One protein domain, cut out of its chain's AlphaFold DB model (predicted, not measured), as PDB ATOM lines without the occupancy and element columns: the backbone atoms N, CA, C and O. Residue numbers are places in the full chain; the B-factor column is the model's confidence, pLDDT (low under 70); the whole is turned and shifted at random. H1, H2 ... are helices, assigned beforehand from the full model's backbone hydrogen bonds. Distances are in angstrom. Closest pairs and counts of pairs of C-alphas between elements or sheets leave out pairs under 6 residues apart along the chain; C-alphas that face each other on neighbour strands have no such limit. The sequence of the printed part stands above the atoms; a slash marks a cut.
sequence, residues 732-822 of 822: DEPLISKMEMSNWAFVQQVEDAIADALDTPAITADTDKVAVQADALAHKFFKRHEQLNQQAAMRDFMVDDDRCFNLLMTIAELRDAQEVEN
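Overview. This is residues 732 to 822 of the 822 residues of the protein "Type IV secretory system conjugative DNA transfer family protein" of Weissella paramesenteroides (UniProt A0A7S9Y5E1). Three helices run side by side in a curved layer, with H1 between H2 and H5, and each of these two runs back the opposite way to it. The short helices H3 and H4, with the links before and after H3, lie over one side of this layer, and much of the unnamed stretch of residues 732 to 743 lies on that side too. H2 and H5 stay apart from each other, and H4 joins H5 only at a corner. The printed part has 91 residues with five named helices, in the order H1, H2, H3, H4, H5, and no named strand; the class is all helix. The whole is compact, with a radius of gyration of the C-alphas of 12.5 A, and elongated in outline, its C-alphas spanning 41 by 24 by 22 A.

Arrangement. After residues 732 to 743, a stretch with no named element, comes H1, residues 744 to 758. A short link leads to H2, residues 767 to 777. H1 and H2 touch and form a helical hairpin; their closest C-alphas, those of Glu 751 and Ala 776, are 5.0 A apart. They run opposite ways at a shallow tilt of 34 degrees, only just short of steep. A tight link leads on to H3, residues 781 to 784. H2 and H3 touch only at the corner by their link, where the closest C-alphas, those of Asp 775 and Phe 781, are 5.1 A apart. H3 is close to H1 but not clearly touching it, with the C-alphas of Glu 751 and Phe 781 the closest at 6.5 A. H4, residues 791 to 798, follows after a short link and is apart from H3. It is also apart from H2, but only just, at 8.1 A. H4 is close to H1 but not clearly touching it: their closest C-alphas, those of Leu 758 and Met 798, are 7.2 A apart. A tight link leads to H5, residues 801 to 821. H4 and H5 touch only at the corner, where H5 touches H4 with residues 801 to 804 alone; the closest C-alphas, those of Arg 795 and Cys 804, are 5.5 A apart. These two run opposite ways at a steep tilt of 50 degrees. H5 touches H1, with the C-alphas of Val 750 and Ile 811 the closest at 6.2 A. Their lines stand at a shallow tilt of 20 degrees, and they run opposite ways. H5 is apart from both H2 and H3. In H1, H2 and H4 every pair of backbone O i and N i+4 is within hydrogen-bond range, and in H5 16 of 17 are; H3 is too short for such a pair, but its one pair of O i and N i+3 is within range.

Along the chain. H1 begins at C-alpha 744, at (38.285, 22.574, -32.770), and its 15 residues measure 21.0 A from first to last C-alpha. H2 has 11 residues and measures 15.5 A. H3 has four residues. H4, with eight residues, measures 10.6 A and begins at C-alpha 791, at (41.334, 27.045, -13.115). H5 is the longest helix, with 21 residues over 31.0 A, and it ends at C-alpha 821, at (32.891, 36.603, -35.930).

Size, cuts and confidence. The two C-alphas farthest apart are those of Ala 765 and Asn 822, at 41.3 A. The first and last printed C-alphas, those of Asp 732 and Asn 822, are 28.0 A apart. The printed part has no cut, and Asn 822 is the chain's last residue. No link between the named helices is long. The mean pLDDT of the printed part is 86.8, and the model's confidence is under 70 at residues 819 to 822.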
ATOM      1  N   ASP A 732      36.710  26.676  -9.292       86.56
ATOM      2  CA  ASP A 732      36.075  25.484  -9.866       86.56
ATOM      3  C   ASP A 732      35.652  25.655 -11.336       86.56
ATOM      4  O   ASP A 732      35.193  24.698 -11.971       86.56
ATOM      5  N   GLU A 733      35.800  26.855 -11.902       91.62
ATOM      6  CA  GLU A 733      35.453  27.104 -13.296       91.62
ATOM      7  C   GLU A 733      36.413  26.379 -14.246       91.62
ATOM      8  O   GLU A 733      37.611  26.237 -13.962       91.62
ATOM      9  N   PRO A 734      35.919  25.904 -15.402       93.00
ATOM     10  CA  PRO A 734      36.789  25.299 -16.382       93.00
ATOM     11  C   PRO A 734      37.530  26.348 -17.227       93.00
ATOM     12  O   PRO A 734      37.014  27.440 -17.453       93.00
ATOM     13  N   LEU A 735      38.708  26.003 -17.762       93.19
ATOM     14  CA  LEU A 735      39.408  26.859 -18.740       93.19
ATOM     15  C   LEU A 735      38.569  27.012 -20.016       93.19
ATOM     16  O   LEU A 735      38.397  28.115 -20.531       93.19
ATOM     17  N   ILE A 736      38.009  25.896 -20.491       93.12
ATOM     18  CA  ILE A 736      37.014  25.855 -21.566       93.12
ATOM     19  C   ILE A 736      35.826  24.970 -21.171       93.12
ATOM     20  O   ILE A 736      35.972  23.885 -20.595       93.12
ATOM     21  N   SER A 737      34.621  25.415 -21.506       90.94
ATOM     22  CA  SER A 737      33.377  24.688 -21.277       90.94
ATOM     23  C   SER A 737      33.235  23.477 -22.207       90.94
ATOM     24  O   SER A 737      33.831  23.385 -23.282       90.94
ATOM     25  N   LYS A 738      32.348  22.545 -21.836       83.31
ATOM     26  CA  LYS A 738      32.015  21.379 -22.680       83.31
ATOM     27  C   LYS A 738      31.431  21.769 -24.042       83.31
ATOM     28  O   LYS A 738      31.544  20.995 -24.988       83.31
ATOM     29  N   MET A 739      30.793  22.937 -24.135       83.06
ATOM     30  CA  MET A 739      30.254  23.458 -25.389       83.06
ATOM     31  C   MET A 739      31.382  23.974 -26.290       83.06
ATOM     32  O   MET A 739      31.440  23.610 -27.463       83.06
ATOM     33  N   GLU A 740      32.332  24.725 -25.729       86.44
ATOM     34  CA  GLU A 740      33.504  25.257 -26.444       86.44
ATOM     35  C   GLU A 740      34.454  24.156 -26.933       86.44
ATOM     36  O   GLU A 740      35.047  24.291 -27.999       86.44
ATOM     37  N   MET A 741      34.524  23.015 -26.235       84.19
ATOM     38  CA  MET A 741      35.288  21.838 -26.682       84.19
ATOM     39  C   MET A 741      34.857  21.299 -28.057       84.19
ATOM     40  O   MET A 741      35.603  20.545 -28.686       84.19
ATOM     41  N   SER A 742      33.662  21.659 -28.537       83.38
ATOM     42  CA  SER A 742      33.201  21.295 -29.880       83.38
ATOM     43  C   SER A 742      33.815  22.157 -30.994       83.38
ATOM     44  O   SER A 742      33.855  21.716 -32.147       83.38
ATOM     45  N   ASN A 743      34.354  23.339 -30.668       89.06
ATOM     46  CA  ASN A 743      35.033  24.223 -31.612       89.06
ATOM     47  C   ASN A 743      36.529  23.888 -31.684       89.06
ATOM     48  O   ASN A 743      37.345  24.398 -30.919       89.06
ATOM     49  N   TRP A 744      36.903  23.041 -32.642       85.31
ATOM     50  CA  TRP A 744      38.285  22.574 -32.770       85.31
ATOM     51  C   TRP A 744      39.303  23.708 -32.981       85.31
ATOM     52  O   TRP A 744      40.391  23.636 -32.421       85.31
ATOM     53  N   ALA A 745      38.953  24.763 -33.724       86.62
ATOM     54  CA  ALA A 745      39.858  25.891 -33.965       86.62
ATOM     55  C   ALA A 745      40.105  26.715 -32.690       86.62
ATOM     56  O   ALA A 745      41.241  27.098 -32.422       86.62
ATOM     57  N   PHE A 746      39.062  26.928 -31.881       90.88
ATOM     58  CA  PHE A 746      39.181  27.574 -30.571       90.88
ATOM     59  C   PHE A 746      40.061  26.765 -29.623       90.88
ATOM     60  O   PHE A 746      40.995  27.288 -29.025       90.88
ATOM     61  N   VAL A 747      39.787  25.460 -29.535       92.50
ATOM     62  CA  VAL A 747      40.530  24.547 -28.664       92.50
ATOM     63  C   VAL A 747      42.017  24.577 -29.007       92.50
ATOM     64  O   VAL A 747      42.831  24.651 -28.097       92.50
ATOM     65  N   GLN A 748      42.384  24.593 -30.291       91.75
ATOM     66  CA  GLN A 748      43.791  24.701 -30.685       91.75
ATOM     67  C   GLN A 748      44.446  26.009 -30.236       91.75
ATOM     68  O   GLN A 748      45.555  25.959 -29.719       91.75
ATOM     69  N   GLN A 749      43.763  27.150 -30.383       93.75
ATOM     70  CA  GLN A 749      44.284  28.451 -29.944       93.75
ATOM     71  C   GLN A 749      44.488  28.498 -28.425       93.75
ATOM     72  O   GLN A 749      45.480  29.041 -27.946       93.75
ATOM     73  N   VAL A 750      43.579  27.881 -27.666       94.75
ATOM     74  CA  VAL A 750      43.722  27.745 -26.213       94.75
ATOM     75  C   VAL A 750      44.870  26.792 -25.855       94.75
ATOM     76  O   VAL A 750      45.645  27.090 -24.952       94.75
ATOM     77  N   GLU A 751      45.030  25.667 -26.558       95.00
ATOM     78  CA  GLU A 751      46.154  24.742 -26.336       95.00
ATOM     79  C   GLU A 751      47.513  25.382 -26.676       95.00
ATOM     80  O   GLU A 751      48.483  25.140 -25.959       95.00
ATOM     81  N   ASP A 752      47.577  26.254 -27.686       94.50
ATOM     82  CA  ASP A 752      48.769  27.055 -27.996       94.50
ATOM     83  C   ASP A 752      49.077  28.059 -26.872       94.50
ATOM     84  O   ASP A 752      50.214  28.135 -26.403       94.50
ATOM     85  N   ALA A 753      48.062  28.762 -26.357       94.62
ATOM     86  CA  ALA A 753      48.225  29.673 -25.222       94.62
ATOM     87  C   ALA A 753      48.713  28.945 -23.954       94.62
ATOM     88  O   ALA A 753      49.567  29.458 -23.227       94.62
ATOM     89  N   ILE A 754      48.226  27.722 -23.703       94.81
ATOM     90  CA  ILE A 754      48.702  26.867 -22.605       94.81
ATOM     91  C   ILE A 754      50.167  26.468 -22.829       94.81
ATOM     92  O   ILE A 754      50.968  26.529 -21.895       94.81
ATOM     93  N   ALA A 755      50.543  26.073 -24.048       92.44
ATOM     94  CA  ALA A 755      51.920  25.705 -24.369       92.44
ATOM     95  C   ALA A 755      52.908  26.860 -24.128       92.44
ATOM     96  O   ALA A 755      53.969  26.639 -23.535       92.44
ATOM     97  N   ASP A 756      52.535  28.077 -24.527       92.19
ATOM     98  CA  ASP A 756      53.323  29.297 -24.323       92.19
ATOM     99  C   ASP A 756      53.414  29.678 -22.836       92.19
ATOM    100  O   ASP A 756      54.480  30.046 -22.330       92.19
ATOM    101  N   ALA A 757      52.312  29.541 -22.094       90.88
ATOM    102  CA  ALA A 757      52.284  29.809 -20.659       90.88
ATOM    103  C   ALA A 757      53.209  28.860 -19.871       90.88
ATOM    104  O   ALA A 757      53.826  29.281 -18.884       90.88
ATOM    105  N   LEU A 758      53.356  27.614 -20.335       88.81
ATOM    106  CA  LEU A 758      54.231  26.594 -19.751       88.81
ATOM    107  C   LEU A 758      55.703  26.695 -20.205       88.81
ATOM    108  O   LEU A 758      56.561  26.054 -19.594       88.81
ATOM    109  N   ASP A 759      56.040  27.518 -21.206       86.12
ATOM    110  CA  ASP A 759      57.412  27.657 -21.719       86.12
ATOM    111  C   ASP A 759      58.299  28.531 -20.812       86.12
ATOM    112  O   ASP A 759      58.564  29.708 -21.071       86.12
ATOM    113  N   THR A 760      58.748  27.964 -19.685       81.56
ATOM    114  CA  THR A 760      59.656  28.642 -18.743       81.56
ATOM    115  C   THR A 760      60.800  27.764 -18.268       81.56
ATOM    116  O   THR A 760      60.629  26.555 -18.143       81.56
ATOM    117  N   PRO A 761      61.949  28.343 -17.867       75.06
ATOM    118  CA  PRO A 761      63.044  27.586 -17.258       75.06
ATOM    119  C   PRO A 761      62.650  26.804 -15.992       75.06
ATOM    120  O   PRO A 761      63.255  25.777 -15.702       75.06
ATOM    121  N   ALA A 762      61.655  27.280 -15.232       70.75
ATOM    122  CA  ALA A 762      61.184  26.629 -14.008       70.75
ATOM    123  C   ALA A 762      60.285  25.415 -14.300       70.75
ATOM    124  O   ALA A 762      60.388  24.397 -13.622       70.75
ATOM    125  N   ILE A 763      59.441  25.509 -15.331       70.44
ATOM    126  CA  ILE A 763      58.526  24.441 -15.757       70.44
ATOM    127  C   ILE A 763      59.262  23.413 -16.628       70.44
ATOM    128  O   ILE A 763      59.082  22.214 -16.453       70.44
ATOM    129  N   THR A 764      60.173  23.861 -17.495       71.62
ATOM    130  CA  THR A 764      60.989  22.990 -18.364       71.62
ATOM    131  C   THR A 764      62.070  22.198 -17.618       71.62
ATOM    132  O   THR A 764      62.659  21.275 -18.178       71.62
ATOM    133  N   ALA A 765      62.317  22.523 -16.343       74.31
ATOM    134  CA  ALA A 765      63.162  21.737 -15.447       74.31
ATOM    135  C   ALA A 765      62.439  20.514 -14.842       74.31
ATOM    136  O   ALA A 765      63.105  19.618 -14.318       74.31
ATOM    137  N   ASP A 766      61.106  20.458 -14.923       81.31
ATOM    138  CA  ASP A 766      60.272  19.362 -14.427       81.31
ATOM    139  C   ASP A 766      59.840  18.452 -15.589       81.31
ATOM    140  O   ASP A 766      59.181  18.874 -16.538       81.31
ATOM    141  N   THR A 767      60.221  17.174 -15.520       78.56
ATOM    142  CA  THR A 767      59.998  16.213 -16.615       78.56
ATOM    143  C   THR A 767      58.509  15.941 -16.856       78.56
ATOM    144  O   THR A 767      58.115  15.722 -18.005       78.56
ATOM    145  N   ASP A 768      57.678  16.012 -15.814       77.75
ATOM    146  CA  ASP A 768      56.238  15.775 -15.927       77.75
ATOM    147  C   ASP A 768      55.536  16.988 -16.552       77.75
ATOM    148  O   ASP A 768      54.643  16.831 -17.390       77.75
ATOM    149  N   LYS A 769      55.995  18.209 -16.247       84.62
ATOM    150  CA  LYS A 769      55.422  19.427 -16.837       84.62
ATOM    151  C   LYS A 769      55.815  19.636 -18.297       84.62
ATOM    152  O   LYS A 769      54.989  20.081 -19.094       84.62
ATOM    153  N   VAL A 770      57.024  19.221 -18.680       85.81
ATOM    154  CA  VAL A 770      57.467  19.195 -20.085       85.81
ATOM    155  C   VAL A 770      56.586  18.274 -20.934       85.81
ATOM    156  O   VAL A 770      56.284  18.598 -22.083       85.81
ATOM    157  N   ALA A 771      56.132  17.141 -20.388       87.12
ATOM    158  CA  ALA A 771      55.231  16.239 -21.105       87.12
ATOM    159  C   ALA A 771      53.856  16.883 -21.372       87.12
ATOM    160  O   ALA A 771      53.309  16.731 -22.465       87.12
ATOM    161  N   VAL A 772      53.330  17.644 -20.408       90.75
ATOM    162  CA  VAL A 772      52.067  18.387 -20.545       90.75
ATOM    163  C   VAL A 772      52.193  19.513 -21.576       90.75
ATOM    164  O   VAL A 772      51.331  19.639 -22.446       90.75
ATOM    165  N   GLN A 773      53.291  20.274 -21.547       91.25
ATOM    166  CA  GLN A 773      53.586  21.303 -22.551       91.25
ATOM    167  C   GLN A 773      53.704  20.705 -23.963       91.25
ATOM    168  O   GLN A 773      53.139  21.234 -24.919       91.25
ATOM    169  N   ALA A 774      54.396  19.570 -24.110       88.81
ATOM    170  CA  ALA A 774      54.523  18.881 -25.392       88.81
ATOM    171  C   ALA A 774      53.172  18.357 -25.915       88.81
ATOM    172  O   ALA A 774      52.935  18.361 -27.124       88.81
ATOM    173  N   ASP A 775      52.280  17.919 -25.023       93.06
ATOM    174  CA  ASP A 775      50.917  17.528 -25.384       93.06
ATOM    175  C   ASP A 775      50.043  18.732 -25.776       93.06
ATOM    176  O   ASP A 775      49.210  18.582 -26.672       93.06
ATOM    177  N   ALA A 776      50.261  19.913 -25.188       92.31
ATOM    178  CA  ALA A 776      49.628  21.168 -25.604       92.31
ATOM    179  C   ALA A 776      50.080  21.601 -27.008       92.31
ATOM    180  O   ALA A 776      49.237  21.751 -27.889       92.31
ATOM    181  N   LEU A 777      51.392  21.610 -27.280       90.81
ATOM    182  CA  LEU A 777      51.954  21.858 -28.622       90.81
ATOM    183  C   LEU A 777      51.481  20.845 -29.679       90.81
ATOM    184  O   LEU A 777      51.467  21.127 -30.875       90.81
ATOM    185  N   ALA A 778      51.131  19.627 -29.258       91.62
ATOM    186  CA  ALA A 778      50.611  18.579 -30.133       91.62
ATOM    187  C   ALA A 778      49.076  18.587 -30.265       91.62
ATOM    188  O   ALA A 778      48.525  17.647 -30.853       91.62
ATOM    189  N   HIS A 779      48.401  19.596 -29.707       94.00
ATOM    190  CA  HIS A 779      46.948  19.748 -29.630       94.00
ATOM    191  C   HIS A 779      46.214  18.522 -29.048       94.00
ATOM    192  O   HIS A 779      45.291  17.933 -29.637       94.00
ATOM    193  N   LYS A 780      46.739  18.021 -27.925       92.00
ATOM    194  CA  LYS A 780      46.238  16.848 -27.190       92.00
ATOM    195  C   LYS A 780      46.063  17.122 -25.699       92.00
ATOM    196  O   LYS A 780      45.778  16.171 -24.969       92.00
ATOM    197  N   PHE A 781      46.220  18.364 -25.252       94.38
ATOM    198  CA  PHE A 781      46.174  18.739 -23.846       94.38
ATOM    199  C   PHE A 781      44.829  18.366 -23.224       94.38
ATOM    200  O   PHE A 781      44.792  17.514 -22.338       94.38
ATOM    201  N   PHE A 782      43.710  18.852 -23.767       92.44
ATOM    202  CA  PHE A 782      42.387  18.564 -23.192       92.44
ATOM    203  C   PHE A 782      41.963  17.095 -23.341       92.44
ATOM    204  O   PHE A 782      41.087  16.620 -22.625       92.44
ATOM    205  N   LYS A 783      42.607  16.341 -24.245       88.44
ATOM    206  CA  LYS A 783      42.365  14.897 -24.428       88.44
ATOM    207  C   LYS A 783      43.126  14.018 -23.439       88.44
ATOM    208  O   LYS A 783      42.738  12.869 -23.245       88.44
ATOM    209  N   ARG A 784      44.252  14.496 -22.907       88.50
ATOM    210  CA  ARG A 784      45.163  13.713 -22.053       88.50
ATOM    211  C   ARG A 784      45.214  14.206 -20.614       88.50
ATOM    212  O   ARG A 784      45.523  13.414 -19.731       88.50
ATOM    213  N   HIS A 785      44.880  15.474 -20.399       92.06
ATOM    214  CA  HIS A 785      45.002  16.179 -19.130       92.06
ATOM    215  C   HIS A 785      43.683  16.869 -18.764       92.06
ATOM    216  O   HIS A 785      43.662  18.049 -18.431       92.06
ATOM    217  N   GLU A 786      42.564  16.137 -18.829       87.44
ATOM    218  CA  GLU A 786      41.219  16.665 -18.522       87.44
ATOM    219  C   GLU A 786      41.147  17.279 -17.113       87.44
ATOM    220  O   GLU A 786      40.491  18.297 -16.908       87.44
ATOM    221  N   GLN A 787      41.900  16.723 -16.161       88.94
ATOM    222  CA  GLN A 787      42.014  17.240 -14.797       88.94
ATOM    223  C   GLN A 787      42.615  18.652 -14.704       88.94
ATOM    224  O   GLN A 787      42.389  19.332 -13.712       88.94
ATOM    225  N   LEU A 788      43.368  19.103 -15.714       92.25
ATOM    226  CA  LEU A 788      43.936  20.455 -15.766       92.25
ATOM    227  C   LEU A 788      43.011  21.460 -16.467       92.25
ATOM    228  O   LEU A 788      43.369  22.625 -16.597       92.25
ATOM    229  N   ASN A 789      41.815  21.043 -16.894       93.50
ATOM    230  CA  ASN A 789      40.798  21.952 -17.422       93.50
ATOM    231  C   ASN A 789      40.055  22.722 -16.314       93.50
ATOM    232  O   ASN A 789      39.013  23.287 -16.596       93.50
ATOM    233  N   GLN A 790      40.536  22.738 -15.069       93.50
ATOM    234  CA  GLN A 790      39.990  23.559 -13.981       93.50
ATOM    235  C   GLN A 790      40.976  24.671 -13.633       93.50
ATOM    236  O   GLN A 790      42.181  24.411 -13.553       93.50
ATOM    237  N   GLN A 791      40.481  25.888 -13.397       93.75
ATOM    238  CA  GLN A 791      41.334  27.045 -13.115       93.75
ATOM    239  C   GLN A 791      42.238  26.808 -11.897       93.75
ATOM    240  O   GLN A 791      43.441  27.061 -11.979       93.75
ATOM    241  N   ALA A 792      41.712  26.247 -10.801       92.44
ATOM    242  CA  ALA A 792      42.512  25.900  -9.622       92.44
ATOM    243  C   ALA A 792      43.617  24.879  -9.929       92.44
ATOM    244  O   ALA A 792      44.772  25.082  -9.557       92.44
ATOM    245  N   ALA A 793      43.289  23.814 -10.667       92.38
ATOM    246  CA  ALA A 793      44.253  22.782 -11.034       92.38
ATOM    247  C   ALA A 793      45.362  23.330 -11.947       92.38
ATOM    248  O   ALA A 793      46.523  22.948 -11.801       92.38
ATOM    249  N   MET A 794      45.027  24.245 -12.862       93.31
ATOM    250  CA  MET A 794      46.005  24.915 -13.721       93.31
ATOM    251  C   MET A 794      46.910  25.861 -12.921       93.31
ATOM    252  O   MET A 794      48.130  25.822 -13.082       93.31
ATOM    253  N   ARG A 795      46.339  26.659 -12.010       92.56
ATOM    254  CA  ARG A 795      47.097  27.554 -11.123       92.56
ATOM    255  C   ARG A 795      48.113  26.783 -10.277       92.56
ATOM    256  O   ARG A 795      49.300  27.118 -10.286       92.56
ATOM    257  N   ASP A 796      47.670  25.709  -9.625       90.50
ATOM    258  CA  ASP A 796      48.523  24.837  -8.808       90.50
ATOM    259  C   ASP A 796      49.600  24.138  -9.648       90.50
ATOM    260  O   ASP A 796      50.735  23.952  -9.204       90.50
ATOM    261  N   PHE A 797      49.269  23.769 -10.886       90.56
ATOM    262  CA  PHE A 797      50.217  23.153 -11.804       90.56
ATOM    263  C   PHE A 797      51.316  24.128 -12.249       90.56
ATOM    264  O   PHE A 797      52.482  23.734 -12.359       90.56
ATOM    265  N   MET A 798      50.987  25.401 -12.471       88.81
ATOM    266  CA  MET A 798      51.943  26.420 -12.911       88.81
ATOM    267  C   MET A 798      52.837  26.924 -11.770       88.81
ATOM    268  O   MET A 798      54.028  27.134 -12.000       88.81
ATOM    269  N   VAL A 799      52.313  27.029 -10.540       85.12
ATOM    270  CA  VAL A 799      53.019  27.612  -9.373       85.12
ATOM    271  C   VAL A 799      53.523  29.041  -9.673       85.12
ATOM    272  O   VAL A 799      54.586  29.458  -9.220       85.12
ATOM    273  N   ASP A 800      52.770  29.777 -10.492       87.25
ATOM    274  CA  ASP A 800      53.059  31.144 -10.939       87.25
ATOM    275  C   ASP A 800      51.722  31.855 -11.211       87.25
ATOM    276  O   ASP A 800      51.077  31.636 -12.242       87.25
ATOM    277  N   ASP A 801      51.280  32.655 -10.237       88.31
ATOM    278  CA  ASP A 801      49.983  33.338 -10.268       88.31
ATOM    279  C   ASP A 801      49.898  34.355 -11.412       88.31
ATOM    280  O   ASP A 801      48.875  34.410 -12.094       88.31
ATOM    281  N   ASP A 802      50.975  35.106 -11.670       85.88
ATOM    282  CA  ASP A 802      51.034  36.099 -12.750       85.88
ATOM    283  C   ASP A 802      50.805  35.423 -14.108       85.88
ATOM    284  O   ASP A 802      50.068  35.919 -14.966       85.88
ATOM    285  N   ARG A 803      51.424  34.261 -14.332       86.19
ATOM    286  CA  ARG A 803      51.242  33.511 -15.581       86.19
ATOM    287  C   ARG A 803      49.876  32.863 -15.690       86.19
ATOM    288  O   ARG A 803      49.318  32.862 -16.785       86.19
ATOM    289  N   CYS A 804      49.346  32.328 -14.592       92.06
ATOM    290  CA  CYS A 804      47.996  31.776 -14.584       92.06
ATOM    291  C   CYS A 804      46.972  32.862 -14.939       92.06
ATOM    292  O   CYS A 804      46.122  32.641 -15.796       92.06
ATOM    293  N   PHE A 805      47.101  34.055 -14.356       93.62
ATOM    294  CA  PHE A 805      46.255  35.196 -14.689       93.62
ATOM    295  C   PHE A 805      46.354  35.582 -16.170       93.62
ATOM    296  O   PHE A 805      45.338  35.681 -16.854       93.62
ATOM    297  N   ASN A 806      47.573  35.722 -16.703       91.06
ATOM    298  CA  ASN A 806      47.770  36.054 -18.118       91.06
ATOM    299  C   ASN A 806      47.181  34.992 -19.066       91.06
ATOM    300  O   ASN A 806      46.621  35.345 -20.105       91.06
ATOM    301  N   LEU A 807      47.280  33.705 -18.717       94.19
ATOM    302  CA  LEU A 807      46.660  32.618 -19.475       94.19
ATOM    303  C   LEU A 807      45.131  32.758 -19.492       94.19
ATOM    304  O   LEU A 807      44.531  32.688 -20.562       94.19
ATOM    305  N   LEU A 808      44.506  32.995 -18.337       94.62
ATOM    306  CA  LEU A 808      43.051  33.164 -18.235       94.62
ATOM    307  C   LEU A 808      42.561  34.387 -19.012       94.62
ATOM    308  O   LEU A 808      41.573  34.287 -19.737       94.62
ATOM    309  N   MET A 809      43.292  35.502 -18.940       93.19
ATOM    310  CA  MET A 809      42.990  36.692 -19.734       93.19
ATOM    311  C   MET A 809      43.112  36.428 -21.235       93.19
ATOM    312  O   MET A 809      42.234  36.817 -21.996       93.19
ATOM    313  N   THR A 810      44.146  35.697 -21.660       93.19
ATOM    314  CA  THR A 810      44.310  35.307 -23.068       93.19
ATOM    315  C   THR A 810      43.142  34.434 -23.535       93.19
ATOM    316  O   THR A 810      42.620  34.630 -24.626       93.19
ATOM    317  N   ILE A 811      42.685  33.490 -22.707       93.81
ATOM    318  CA  ILE A 811      41.530  32.639 -23.027       93.81
ATOM    319  C   ILE A 811      40.242  33.471 -23.125       93.81
ATOM    320  O   ILE A 811      39.446  33.232 -24.034       93.81
ATOM    321  N   ALA A 812      40.044  34.454 -22.241       89.94
ATOM    322  CA  ALA A 812      38.907  35.373 -22.304       89.94
ATOM    323  C   ALA A 812      38.924  36.218 -23.591       89.94
ATOM    324  O   ALA A 812      37.917  36.287 -24.287       89.94
ATOM    325  N   GLU A 813      40.080  36.761 -23.983       89.19
ATOM    326  CA  GLU A 813      40.227  37.503 -25.244       89.19
ATOM    327  C   GLU A 813      39.950  36.623 -26.475       89.19
ATOM    328  O   GLU A 813      39.288  37.058 -27.420       89.19
ATOM    329  N   LEU A 814      40.431  35.372 -26.474       90.12
ATOM    330  CA  LEU A 814      40.143  34.409 -27.541       90.12
ATOM    331  C   LEU A 814      38.645  34.087 -27.622       90.12
ATOM    332  O   LEU A 814      38.131  33.870 -28.720       90.12
ATOM    333  N   ARG A 815      37.951  34.050 -26.478       90.00
ATOM    334  CA  ARG A 815      36.504  33.823 -26.393       90.00
ATOM    335  C   ARG A 815      35.728  35.011 -26.964       90.00
ATOM    336  O   ARG A 815      34.893  34.808 -27.842       90.00
ATOM    337  N   ASP A 816      36.073  36.235 -26.568       82.56
ATOM    338  CA  ASP A 816      35.448  37.467 -27.070       82.56
ATOM    339  C   ASP A 816      35.646  37.631 -28.586       82.56
ATOM    340  O   ASP A 816      34.738  38.049 -29.308       82.56
ATOM    341  N   ALA A 817      36.814  37.242 -29.106       76.75
ATOM    342  CA  ALA A 817      37.081  37.252 -30.542       76.75
ATOM    343  C   ALA A 817      36.148  36.310 -31.333       76.75
ATOM    344  O   ALA A 817      35.868  36.584 -32.501       76.75
ATOM    345  N   GLN A 818      35.626  35.241 -30.714       71.19
ATOM    346  CA  GLN A 818      34.656  34.345 -31.356       71.19
ATOM    347  C   GLN A 818      33.251  34.949 -31.448       71.19
ATOM    348  O   GLN A 818      32.524  34.641 -32.394       71.19
ATOM    349  N   GLU A 819      32.853  35.787 -30.486       61.53
ATOM    350  CA  GLU A 819      31.527  36.426 -30.465       61.53
ATOM    351  C   GLU A 819      31.395  37.550 -31.500       61.53
ATOM    352  O   GLU A 819      30.287  37.897 -31.896       61.53
ATOM    353  N   VAL A 820      32.515  38.100 -31.978       54.00
ATOM    354  CA  VAL A 820      32.538  39.149 -33.014       54.00
ATOM    355  C   VAL A 820      32.515  38.567 -34.440       54.00
ATOM    356  O   VAL A 820      32.163  39.278 -35.384       54.00
ATOM    357  N   GLU A 821      32.874  37.288 -34.621       47.38
ATOM    358  CA  GLU A 821      32.891  36.603 -35.930       47.38
ATOM    359  C   GLU A 821      31.635  35.753 -36.234       47.38
ATOM    360  O   GLU A 821      31.459  35.350 -37.389       47.38
ATOM    361  N   ASN A 822      30.751  35.518 -35.254       39.94
ATOM    362  CA  ASN A 822      29.445  34.845 -35.416       39.94
ATOM    363  C   ASN A 822      28.285  35.845 -35.427       39.94
ATOM    364  O   ASN A 822      27.291  35.568 -36.142       39.94
TER     365      ASN A 822